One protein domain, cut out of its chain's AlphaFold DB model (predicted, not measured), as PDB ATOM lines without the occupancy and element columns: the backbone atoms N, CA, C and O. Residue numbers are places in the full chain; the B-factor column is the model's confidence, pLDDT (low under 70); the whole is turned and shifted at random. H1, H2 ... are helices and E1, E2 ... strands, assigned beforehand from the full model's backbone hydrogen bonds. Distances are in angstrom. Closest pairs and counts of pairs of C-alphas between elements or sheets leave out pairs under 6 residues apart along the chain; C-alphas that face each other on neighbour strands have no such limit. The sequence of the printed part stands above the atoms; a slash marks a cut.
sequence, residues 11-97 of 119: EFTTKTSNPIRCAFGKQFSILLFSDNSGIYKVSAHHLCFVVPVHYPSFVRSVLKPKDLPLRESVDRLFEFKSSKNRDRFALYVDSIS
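This is residues 11 to 97 of the 119 residues of an uncharacterized protein of Encephalitozoon romaleae (strain SJ-2008) (UniProt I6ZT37). A long two-stranded hairpin arm, E3 and E4, reaches out from a small body and makes most of the length. In the body, the short strands E2, E1 and E5 continue the sheet, H3 crosses over one face, and H2 lies between H1 and H3. The 87 printed residues hold E1, E2, E3, E4, H1, H2, E5 and H3 in chain order, class mixed. The antiparallel sheet runs E4, E3, E2, E1, E5. The whole is only just compact, close to loose, with a radius of gyration of the C-alphas of 14.4 A and spans of 47 by 26 by 21 A.

E3, residues 28 to 40, measures 25.7 A and bends by 97 degrees at residue 36; E4, residues 43 to 52, measures 26.5 A. E2 is residues 21 to 24, 10.6 A; E1, residues 11 to 14, 10.6 A, begins at C-alpha 11 (160.086, 186.370, 126.413). E5 is residues 78 to 80, 6.4 A. H1 is residues 55 to 62, 10.7 A; H2, residues 70 to 77, 10.0 A; H3, residues 83 to 95, 18.6 A, ends at C-alpha 95 (174.691, 194.618, 116.651).

E1 to E4 form a meander, each strand the antiparallel neighbour of the one before, in a strongly twisted sheet. Within hydrogen-bond range are N 38 and O 45 for E3 and E4, 2.8 A; N 29 and O 23 for E3 and E2, 2.9 A; N 22 and O 12 for E2 and E1, 2.8 A; and N 79 and O 13 for E5 and E1, 2.8 A. H3 is on the sheet at a height over the sheet of 9.1 A; H3 and the sheet E4, E3, E2, E1, E5 are two layers, a helix on one face of a sheet. H3 is only just over E1, with 3 of its C-alphas, and runs across the strands, at 74 degrees to E1 on the local plane. H2 touches H3, Arg 71 and Val 93 having the closest C-alphas, 6.0 A, at a shallow tilt of 31 degrees, opposite ways. H1 and H2 only just touch, with 3 pairs of C-alphas within 8 A, the closest those of Pro 56 and Leu 70, 6.8 A. H1 and H2 each only graze the sheet. Every O i to N i+4 pair is within range in H1 and H3, but 2 of 4 in H2.

The C-alphas of Val 42 and Asp 67, the two farthest apart, are 48.6 A apart. The printed part has no cut, and no link is long. Residues 64 to 67 are under pLDDT 70; the mean of the printed part is 89.3.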
ATOM      1  N   GLU A  11     160.972 186.784 127.502       94.88
ATOM      2  CA  GLU A  11     160.086 186.370 126.413       94.88
ATOM      3  C   GLU A  11     159.330 187.558 125.818       94.88
ATOM      4  O   GLU A  11     159.066 188.565 126.488       94.88
ATOM      5  N   PHE A  12     158.934 187.397 124.564       96.25
ATOM      6  CA  PHE A  12     158.098 188.319 123.805       96.25
ATOM      7  C   PHE A  12     157.403 187.552 122.676       96.25
ATOM      8  O   PHE A  12     157.741 186.402 122.395       96.25
ATOM      9  N   THR A  13     156.416 188.164 122.032       95.94
ATOM     10  CA  THR A  13     155.572 187.468 121.047       95.94
ATOM     11  C   THR A  13     155.455 188.293 119.776       95.94
ATOM     12  O   THR A  13     155.546 189.518 119.826       95.94
ATOM     13  N   THR A  14     155.265 187.654 118.622       93.62
ATOM     14  CA  THR A  14     154.931 188.384 117.393       93.62
ATOM     15  C   THR A  14     153.485 188.905 117.400       93.62
ATOM     16  O   THR A  14     152.587 188.260 117.930       93.62
ATOM     17  N   LYS A  15     153.234 190.039 116.738       91.38
ATOM     18  CA  LYS A  15     151.915 190.679 116.547       91.38
ATOM     19  C   LYS A  15     151.115 190.092 115.367       91.38
ATOM     20  O   LYS A  15     150.243 190.750 114.806       91.38
ATOM     21  N   THR A  16     151.459 188.888 114.914       84.06
ATOM     22  CA  THR A  16     150.854 188.229 113.744       84.06
ATOM     23  C   THR A  16     149.560 187.501 114.112       84.06
ATOM     24  O   THR A  16     149.338 187.185 115.275       84.06
ATOM     25  N   SER A  17     148.719 187.175 113.120       82.19
ATOM     26  CA  SER A  17     147.472 186.416 113.345       82.19
ATOM     27  C   SER A  17     147.702 185.044 113.985       82.19
ATOM     28  O   SER A  17     146.853 184.575 114.732       82.19
ATOM     29  N   ASN A  18     148.862 184.437 113.719       84.00
ATOM     30  CA  ASN A  18     149.389 183.279 114.435       84.00
ATOM     31  C   ASN A  18     150.636 183.737 115.206       84.00
ATOM     32  O   ASN A  18     151.709 183.839 114.596       84.00
ATOM     33  N   PRO A  19     150.509 184.111 116.491       89.69
ATOM     34  CA  PRO A  19     151.616 184.639 117.277       89.69
ATOM     35  C   PRO A  19     152.677 183.568 117.548       89.69
ATOM     36  O   PRO A  19     152.368 182.467 118.002       89.69
ATOM     37  N   ILE A  20     153.943 183.901 117.313       92.06
ATOM     38  CA  ILE A  20     155.092 183.049 117.622       92.06
ATOM     39  C   ILE A  20     155.717 183.566 118.914       92.06
ATOM     40  O   ILE A  20     156.125 184.730 118.996       92.06
ATOM     41  N   ARG A  21     155.809 182.699 119.926       93.69
ATOM     42  CA  ARG A  21     156.522 183.009 121.168       93.69
ATOM     43  C   ARG A  21     158.021 182.956 120.912       93.69
ATOM     44  O   ARG A  21     158.538 181.985 120.365       93.69
ATOM     45  N   CYS A  22     158.704 184.013 121.309       95.06
ATOM     46  CA  CYS A  22     160.132 184.195 121.137       95.06
ATOM     47  C   CYS A  22     160.778 184.453 122.494       95.06
ATOM     48  O   CYS A  22     160.129 184.886 123.452       95.06
ATOM     49  N   ALA A  23     162.074 184.209 122.562       94.81
ATOM     50  CA  ALA A  23     162.868 184.482 123.737       94.81
ATOM     51  C   ALA A  23     164.225 185.058 123.350       94.81
ATOM     52  O   ALA A  23     164.786 184.741 122.297       94.81
ATOM     53  N   PHE A  24     164.755 185.902 124.225       94.69
ATOM     54  CA  PHE A  24     166.093 186.452 124.095       94.69
ATOM     55  C   PHE A  24     166.908 186.150 125.345       94.69
ATOM     56  O   PHE A  24     166.430 186.332 126.460       94.69
ATOM     57  N   GLY A  25     168.139 185.694 125.139       90.62
ATOM     58  CA  GLY A  25     169.162 185.495 126.167       90.62
ATOM     59  C   GLY A  25     170.525 185.759 125.537       90.62
ATOM     60  O   GLY A  25     170.794 186.866 125.088       90.62
ATOM     61  N   LYS A  26     171.356 184.721 125.381       88.31
ATOM     62  CA  LYS A  26     172.601 184.830 124.590       88.31
ATOM     63  C   LYS A  26     172.357 185.109 123.101       88.31
ATOM     64  O   LYS A  26     173.211 185.686 122.441       88.31
ATOM     65  N   GLN A  27     171.218 184.663 122.574       90.88
ATOM     66  CA  GLN A  27     170.822 184.828 121.177       90.88
ATOM     67  C   GLN A  27     169.297 184.788 121.041       90.88
ATOM     68  O   GLN A  27     168.590 184.388 121.974       90.88
ATOM     69  N   PHE A  28     168.791 185.190 119.878       94.62
ATOM     70  CA  PHE A  28     167.372 185.086 119.545       94.62
ATOM     71  C   PHE A  28     166.938 183.621 119.388       94.62
ATOM     72  O   PHE A  28     167.608 182.829 118.724       94.62
ATOM     73  N   SER A  29     165.807 183.265 119.997       94.00
ATOM     74  CA  SER A  29     165.220 181.927 119.918       94.00
ATOM     75  C   SER A  29     163.708 181.991 119.716       94.00
ATOM     76  O   SER A  29     163.046 182.902 120.215       94.00
ATOM     77  N   ILE A  30     163.155 180.988 119.037       93.56
ATOM     78  CA  ILE A  30     161.715 180.713 119.011       93.56
ATOM     79  C   ILE A  30     161.382 179.633 120.045       93.56
ATOM     80  O   ILE A  30     162.198 178.752 120.325       93.56
ATOM     81  N   LEU A  31     160.183 179.710 120.614       91.50
ATOM     82  CA  LEU A  31     159.670 178.760 121.593       91.50
ATOM     83  C   LEU A  31     158.596 177.892 120.934       91.50
ATOM     84  O   LEU A  31     157.521 178.386 120.589       91.50
ATOM     85  N   LEU A  32     158.888 176.603 120.763       89.19
ATOM     86  CA  LEU A  32     157.960 175.632 120.184       89.19
ATOM     87  C   LEU A  32     157.351 174.780 121.294       89.19
ATOM     88  O   LEU A  32     158.040 173.978 121.921       89.19
ATOM     89  N   PHE A  33     156.056 174.956 121.535       86.56
ATOM     90  CA  PHE A  33     155.326 174.186 122.537       86.56
ATOM     91  C   PHE A  33     154.771 172.908 121.914       86.56
ATOM     92  O   PHE A  33     154.215 172.933 120.819       86.56
ATOM     93  N   SER A  34     154.946 171.794 122.616       84.81
ATOM     94  CA  SER A  34     154.340 170.512 122.275       84.81
ATOM     95  C   SER A  34     153.031 170.326 123.037       84.81
ATOM     96  O   SER A  34     152.887 170.813 124.159       84.81
ATOM     97  N   ASP A  35     152.126 169.530 122.470       87.06
ATOM     98  CA  ASP A  35     150.939 169.030 123.175       87.06
ATOM     99  C   ASP A  35     151.291 168.027 124.290       87.06
ATOM    100  O   ASP A  35     150.448 167.665 125.107       87.06
ATOM    101  N   ASN A  36     152.551 167.585 124.351       86.94
ATOM    102  CA  ASN A  36     153.046 166.731 125.415       86.94
ATOM    103  C   ASN A  36     153.390 167.537 126.671       86.94
ATOM    104  O   ASN A  36     153.993 168.615 126.613       86.94
ATOM    105  N   SER A  37     153.110 166.928 127.819       87.06
ATOM    106  CA  SER A  37     153.523 167.420 129.130       87.06
ATOM    107  C   SER A  37     154.548 166.478 129.750       87.06
ATOM    108  O   SER A  37     154.442 165.258 129.637       87.06
ATOM    109  N   GLY A  38     155.550 167.045 130.414       84.88
ATOM    110  CA  GLY A  38     156.511 166.318 131.235       84.88
ATOM    111  C   GLY A  38     156.237 166.549 132.715       84.88
ATOM    112  O   GLY A  38     155.784 167.624 133.106       84.88
ATOM    113  N   ILE A  39     156.533 165.558 133.553       88.25
ATOM    114  CA  ILE A  39     156.525 165.739 135.006       88.25
ATOM    115  C   ILE A  39     157.930 166.158 135.437       88.25
ATOM    116  O   ILE A  39     158.902 165.447 135.187       88.25
ATOM    117  N   TYR A  40     158.038 167.300 136.108       83.19
ATOM    118  CA  TYR A  40     159.276 167.784 136.711       83.19
ATOM    119  C   TYR A  40     158.969 168.343 138.099       83.19
ATOM    120  O   TYR A  40     157.996 169.067 138.276       83.19
ATOM    121  N   LYS A  41     159.768 167.968 139.108       86.25
ATOM    122  CA  LYS A  41     159.562 168.381 140.512       86.25
ATOM    123  C   LYS A  41     158.101 168.235 140.983       86.25
ATOM    124  O   LYS A  41     157.533 169.146 141.575       86.25
ATOM    125  N   VAL A  42     157.497 167.073 140.710       90.69
ATOM    126  CA  VAL A  42     156.123 166.712 141.131       90.69
ATOM    127  C   VAL A  42     155.018 167.567 140.480       90.69
ATOM    128  O   VAL A  42     153.848 167.440 140.817       90.69
ATOM    129  N   SER A  43     155.361 168.400 139.497       86.19
ATOM    130  CA  SER A  43     154.412 169.224 138.745       86.19
ATOM    131  C   SER A  43     154.408 168.835 137.268       86.19
ATOM    132  O   SER A  43     155.437 168.448 136.710       86.19
ATOM    133  N   ALA A  44     153.240 168.915 136.627       87.50
ATOM    134  CA  ALA A  44     153.118 168.744 135.184       87.50
ATOM    135  C   ALA A  44     153.446 170.068 134.478       87.50
ATOM    136  O   ALA A  44     152.909 171.118 134.827       87.50
ATOM    137  N   HIS A  45     154.318 170.010 133.477       83.31
ATOM    138  CA  HIS A  45     154.755 171.159 132.693       83.31
ATOM    139  C   HIS A  45     154.616 170.864 131.202       83.31
ATOM    140  O   HIS A  45     154.970 169.776 130.752       83.31
ATOM    141  N   HIS A  46     154.174 171.850 130.423       83.50
ATOM    142  CA  HIS A  46     154.216 171.756 128.966       83.50
ATOM    143  C   HIS A  46     155.659 171.670 128.476       83.50
ATOM    144  O   HIS A  46     156.522 172.437 128.915       83.50
ATOM    145  N   LEU A  47     155.913 170.762 127.538       84.88
ATOM    146  CA  LEU A  47     157.220 170.672 126.906       84.88
ATOM    147  C   LEU A  47     157.397 171.827 125.916       84.88
ATOM    148  O   LEU A  47     156.587 172.026 125.011       84.88
ATOM    149  N   CYS A  48     158.480 172.580 126.098       85.75
ATOM    150  CA  CYS A  48     158.877 173.689 125.241       85.75
ATOM    151  C   CYS A  48     160.275 173.425 124.681       85.75
ATOM    152  O   CYS A  48     161.216 173.177 125.436       85.75
ATOM    153  N   PHE A  49     160.411 173.499 123.362       86.38
ATOM    154  CA  PHE A  49     161.698 173.479 122.687       86.38
ATOM    155  C   PHE A  49     162.153 174.914 122.442       86.38
ATOM    156  O   PHE A  49     161.493 175.678 121.734       86.38
ATOM    157  N   VAL A  50     163.301 175.266 123.018       88.19
ATOM    158  CA  VAL A  50     163.976 176.538 122.760       88.19
ATOM    159  C   VAL A  50     164.867 176.345 121.543       88.19
ATOM    160  O   VAL A  50     165.877 175.646 121.616       88.19
ATOM    161  N   VAL A  51     164.479 176.936 120.418       89.38
ATOM    162  CA  VAL A  51     165.193 176.776 119.151       89.38
ATOM    163  C   VAL A  51     165.879 178.093 118.814       89.38
ATOM    164  O   VAL A  51     165.193 179.066 118.500       89.38
ATOM    165  N   PRO A  52     167.217 178.157 118.867       91.88
ATOM    166  CA  PRO A  52     167.951 179.297 118.349       91.88
ATOM    167  C   PRO A  52     167.673 179.520 116.872       91.88
ATOM    168  O   PRO A  52     167.716 178.577 116.081       91.88
ATOM    169  N   VAL A  53     167.425 180.769 116.491       91.25
ATOM    170  CA  VAL A  53     167.160 181.120 115.096       91.25
ATOM    171  C   VAL A  53     167.967 182.346 114.711       91.25
ATOM    172  O   VAL A  53     168.114 183.298 115.475       91.25
ATOM    173  N   HIS A  54     168.470 182.342 113.482       92.44
ATOM    174  CA  HIS A  54     169.085 183.519 112.900       92.44
ATOM    175  C   HIS A  54     168.024 184.616 112.693       92.44
ATOM    176  O   HIS A  54     167.118 184.473 111.869       92.44
ATOM    177  N   TYR A  55     168.117 185.709 113.455       93.50
ATOM    178  CA  TYR A  55     167.086 186.751 113.503       93.50
ATOM    179  C   TYR A  55     166.723 187.352 112.129       93.50
ATOM    180  O   TYR A  55     165.532 187.415 111.819       93.50
ATOM    181  N   PRO A  56     167.681 187.706 111.246       92.44
ATOM    182  CA  PRO A  56     167.353 188.172 109.900       92.44
ATOM    183  C   PRO A  56     166.533 187.152 109.103       92.44
ATOM    184  O   PRO A  56     165.549 187.504 108.458       92.44
ATOM    185  N   SER A  57     166.887 185.868 109.192       91.25
ATOM    186  CA  SER A  57     166.151 184.782 108.532       91.25
ATOM    187  C   SER A  57     164.731 184.649 109.073       91.25
ATOM    188  O   SER A  57     163.791 184.522 108.290       91.25
ATOM    189  N   PHE A  58     164.545 184.787 110.387       92.25
ATOM    190  CA  PHE A  58     163.220 184.823 111.006       92.25
ATOM    191  C   PHE A  58     162.367 185.981 110.472       92.25
ATOM    192  O   PHE A  58     161.289 185.754 109.924       92.25
ATOM    193  N   VAL A  59     162.869 187.218 110.561       91.06
ATOM    194  CA  VAL A  59     162.134 188.424 110.147       91.06
ATOM    195  C   VAL A  59     161.720 188.338 108.679       91.06
ATOM    196  O   VAL A  59     160.561 188.593 108.350       91.06
ATOM    197  N   ARG A  60     162.637 187.925 107.795       87.94
ATOM    198  CA  ARG A  60     162.367 187.801 106.352       87.94
ATOM    199  C   ARG A  60     161.376 186.682 106.025       87.94
ATOM    200  O   ARG A  60     160.625 186.811 105.060       87.94
ATOM    201  N   SER A  61     161.346 185.622 106.832       87.56
ATOM    202  CA  SER A  61     160.384 184.524 106.675       87.56
ATOM    203  C   SER A  61     158.975 184.936 107.099       87.56
ATOM    204  O   SER A  61     158.009 184.614 106.410       87.56
ATOM    205  N   VAL A  62     158.860 185.701 108.190       86.56
ATOM    206  CA  VAL A  62     157.567 186.095 108.768       86.56
ATOM    207  C   VAL A  62     156.945 187.296 108.050       86.56
ATOM    208  O   VAL A  62     155.756 187.279 107.735       86.56
ATOM    209  N   LEU A  63     157.717 188.344 107.743       77.12
ATOM    210  CA  LEU A  63     157.178 189.601 107.194       77.12
ATOM    211  C   LEU A  63     156.994 189.619 105.669       77.12
ATOM    212  O   LEU A  63     156.631 190.657 105.112       77.12
ATOM    213  N   LYS A  64     157.189 188.480 104.987       67.19
ATOM    214  CA  LYS A  64     157.450 188.408 103.537       67.19
ATOM    215  C   LYS A  64     158.693 189.248 103.157       67.19
ATOM    216  O   LYS A  64     159.080 190.174 103.866       67.19
ATOM    217  N   PRO A  65     159.358 188.960 102.028       59.44
ATOM    218  CA  PRO A  65     160.571 189.671 101.621       59.44
ATOM    219  C   PRO A  65     160.276 191.078 101.058       59.44
ATOM    220  O   PRO A  65     160.544 191.354  99.895       59.44
ATOM    221  N   LYS A  66     159.705 191.975 101.870       58.06
ATOM    222  CA  LYS A  66     159.728 193.425 101.625       58.06
ATOM    223  C   LYS A  66     160.659 194.090 102.635       58.06
ATOM    224  O   LYS A  66     160.801 193.605 103.756       58.06
ATOM    225  N   ASP A  67     161.322 195.152 102.191       63.47
ATOM    226  CA  ASP A  67     162.514 195.784 102.772       63.47
ATOM    227  C   ASP A  67     162.296 196.498 104.103       63.47
ATOM    228  O   ASP A  67     162.618 197.672 104.247       63.47
ATOM    229  N   LEU A  68     161.759 195.803 105.103       74.31
ATOM    230  CA  LEU A  68     161.778 196.341 106.447       74.31
ATOM    231  C   LEU A  68     163.205 196.238 107.004       74.31
ATOM    232  O   LEU A  68     163.751 195.127 107.057       74.31
ATOM    233  N   PRO A  69     163.811 197.352 107.451       86.38
ATOM    234  CA  PRO A  69     165.046 197.295 108.214       86.38
ATOM    235  C   PRO A  69     164.871 196.386 109.431       86.38
ATOM    236  O   PRO A  69     163.830 196.406 110.096       86.38
ATOM    237  N   LEU A  70     165.901 195.599 109.757       89.00
ATOM    238  CA  LEU A  70     165.850 194.693 110.908       89.00
ATOM    239  C   LEU A  70     165.501 195.445 112.190       89.00
ATOM    240  O   LEU A  70     164.703 194.959 112.986       89.00
ATOM    241  N   ARG A  71     166.008 196.665 112.360       92.19
ATOM    242  CA  ARG A  71     165.714 197.466 113.542       92.19
ATOM    243  C   ARG A  71     164.238 197.833 113.678       92.19
ATOM    244  O   ARG A  71     163.687 197.745 114.774       92.19
ATOM    245  N   GLU A  72     163.582 198.183 112.575       91.50
ATOM    246  CA  GLU A  72     162.147 198.488 112.560       91.50
ATOM    247  C   GLU A  72     161.287 197.255 112.853       91.50
ATOM    248  O   GLU A  72     160.177 197.379 113.380       91.50
ATOM    249  N   SER A  73     161.786 196.050 112.554       91.25
ATOM    250  CA  SER A  73     161.053 194.819 112.866       91.25
ATOM    251  C   SER A  73     160.847 194.621 114.368       91.25
ATOM    252  O   SER A  73     159.845 194.025 114.744       91.25
ATOM    253  N   VAL A  74     161.703 195.192 115.227       94.94
ATOM    254  CA  VAL A  74     161.527 195.146 116.689       94.94
ATOM    255  C   VAL A  74     160.155 195.691 117.086       94.94
ATOM    256  O   VAL A  74     159.410 195.034 117.804       94.94
ATOM    257  N   ASP A  75     159.786 196.859 116.565       93.56
ATOM    258  CA  ASP A  75     158.548 197.535 116.958       93.56
ATOM    259  C   ASP A  75     157.335 197.033 116.169       93.56
ATOM    260  O   ASP A  75     156.227 196.921 116.708       93.56
ATOM    261  N   ARG A  76     157.538 196.706 114.886       90.19
ATOM    262  CA  ARG A  76     156.453 196.273 113.997       90.19
ATOM    263  C   ARG A  76     156.048 194.823 114.213       90.19
ATOM    264  O   ARG A  76     154.861 194.518 114.134       90.19
ATOM    265  N   LEU A  77     157.013 193.936 114.449       92.19
ATOM    266  CA  LEU A  77     156.753 192.505 114.524       92.19
ATOM    267  C   LEU A  77     156.461 192.044 115.944       92.19
ATOM    268  O   LEU A  77     155.689 191.106 116.082       92.19
ATOM    269  N   PHE A  78     157.026 192.670 116.977       95.50
ATOM    270  CA  PHE A  78     156.993 192.113 118.328       95.50
ATOM    271  C   PHE A  78     156.224 192.961 119.337       95.50
ATOM    272  O   PHE A  78     156.150 194.189 119.261       95.50
ATOM    273  N   GLU A  79     155.663 192.263 120.316       96.50
ATOM    274  CA  GLU A  79     155.059 192.793 121.523       96.50
ATOM    275  C   GLU A  79     155.903 192.381 122.734       96.50
ATOM    276  O   GLU A  79     156.115 191.194 123.000       96.50
ATOM    277  N   PHE A  80     156.395 193.382 123.466       96.75
ATOM    278  CA  PHE A  80     157.229 193.201 124.650       96.75
ATOM    279  C   PHE A  80     156.441 193.544 125.910       96.75
ATOM    280  O   PHE A  80     155.729 194.542 125.954       96.75
ATOM    281  N   LYS A  81     156.661 192.773 126.979       93.75
ATOM    282  CA  LYS A  81     156.064 193.041 128.299       93.75
ATOM    283  C   LYS A  81     156.595 194.317 128.965       93.75
ATOM    284  O   LYS A  81     155.965 194.833 129.880       93.75
ATOM    285  N   SER A  82     157.774 194.798 128.564       96.69
ATOM    286  CA  SER A  82     158.378 196.015 129.111       96.69
ATOM    287  C   SER A  82     159.206 196.749 128.057       96.69
ATOM    288  O   SER A  82     159.832 196.125 127.196       96.69
ATOM    289  N   SER A  83     159.260 198.079 128.170       96.44
ATOM    290  CA  SER A  83     160.139 198.926 127.352       96.44
ATOM    291  C   SER A  83     161.609 198.543 127.523       96.44
ATOM    292  O   SER A  83     162.324 198.408 126.538       96.44
ATOM    293  N   LYS A  84     162.034 198.224 128.753       97.12
ATOM    294  CA  LYS A  84     163.393 197.744 129.049       97.12
ATOM    295  C   LYS A  84     163.778 196.513 128.217       97.12
ATOM    296  O   LYS A  84     164.901 196.439 127.726       97.12
ATOM    297  N   ASN A  85     162.871 195.550 128.053       96.62
ATOM    298  CA  ASN A  85     163.132 194.350 127.252       96.62
ATOM    299  C   ASN A  85     163.200 194.681 125.760       96.62
ATOM    300  O   ASN A  85     164.098 194.202 125.070       96.62
ATOM    301  N   ARG A  86     162.296 195.547 125.285       97.44
ATOM    302  CA  ARG A  86     162.316 196.062 123.912       97.44
ATOM    303  C   ARG A  86     163.646 196.746 123.598       97.44
ATOM    304  O   ARG A  86     164.240 196.461 122.565       97.44
ATOM    305  N   ASP A  87     164.132 197.604 124.490       97.50
ATOM    306  CA  ASP A  87     165.368 198.366 124.283       97.50
ATOM    307  C   ASP A  87     166.612 197.472 124.335       97.50
ATOM    308  O   ASP A  87     167.511 197.609 123.508       97.50
ATOM    309  N   ARG A  88     166.649 196.487 125.243       96.25
ATOM    310  CA  ARG A  88     167.720 195.474 125.252       96.25
ATOM    311  C   ARG A  88     167.737 194.652 123.967       96.25
ATOM    312  O   ARG A  88     168.808 194.387 123.430       96.25
ATOM    313  N   PHE A  89     166.567 194.250 123.476       96.88
ATOM    314  CA  PHE A  89     166.471 193.486 122.236       96.88
ATOM    315  C   PHE A  89     166.863 194.320 121.015       96.88
ATOM    316  O   PHE A  89     167.572 193.845 120.138       96.88
ATOM    317  N   ALA A  90     166.453 195.586 120.988       96.69
ATOM    318  CA  ALA A  90     166.861 196.548 119.978       96.69
ATOM    319  C   ALA A  90     168.384 196.665 119.849       96.69
ATOM    320  O   ALA A  90     168.893 196.554 118.741       96.69
ATOM    321  N   LEU A  91     169.099 196.808 120.969       95.81
ATOM    322  CA  LEU A  91     170.564 196.873 120.976       95.81
ATOM    323  C   LEU A  91     171.211 195.611 120.391       95.81
ATOM    324  O   LEU A  91     172.231 195.697 119.715       95.81
ATOM    325  N   TYR A  92     170.615 194.442 120.633       94.88
ATOM    326  CA  TYR A  92     171.040 193.200 119.987       94.88
ATOM    327  C   TYR A  92     170.780 193.220 118.475       94.88
ATOM    328  O   TYR A  92     171.624 192.795 117.696       94.88
ATOM    329  N   VAL A  93     169.628 193.724 118.034       94.62
ATOM    330  CA  VAL A  93     169.310 193.817 116.602       94.62
ATOM    331  C   VAL A  93     170.205 194.831 115.882       94.62
ATOM    332  O   VAL A  93     170.528 194.639 114.715       94.62
ATOM    333  N   ASP A  94     170.634 195.884 116.572       93.44
ATOM    334  CA  ASP A  94     171.580 196.866 116.041       93.44
ATOM    335  C   ASP A  94     173.014 196.302 115.930       93.44
ATOM    336  O   ASP A  94     173.817 196.831 115.164       93.44
ATOM    337  N   SER A  95     173.347 195.223 116.654       92.00
ATOM    338  CA  SER A  95     174.691 194.618 116.651       92.00
ATOM    339  C   SER A  95     174.876 193.453 115.672       92.00
ATOM    340  O   SER A  95     176.000 192.982 115.489       92.00
ATOM    341  N   ILE A  96     173.805 192.978 115.033       90.62
ATOM    342  CA  ILE A  96     173.852 191.878 114.060       90.62
ATOM    343  C   ILE A  96     174.021 192.405 112.631       90.62
ATOM    344  O   ILE A  96     173.439 193.424 112.256       90.62
ATOM    345  N   SER A  97     174.775 191.684 111.797       82.19
ATOM    346  CA  SER A  97     174.860 192.001 110.366       82.19
ATOM    347  C   SER A  97     173.659 191.436 109.598       82.19
ATOM    348  O   SER A  97     173.083 190.407 109.961       82.19
TER     349      SER A  97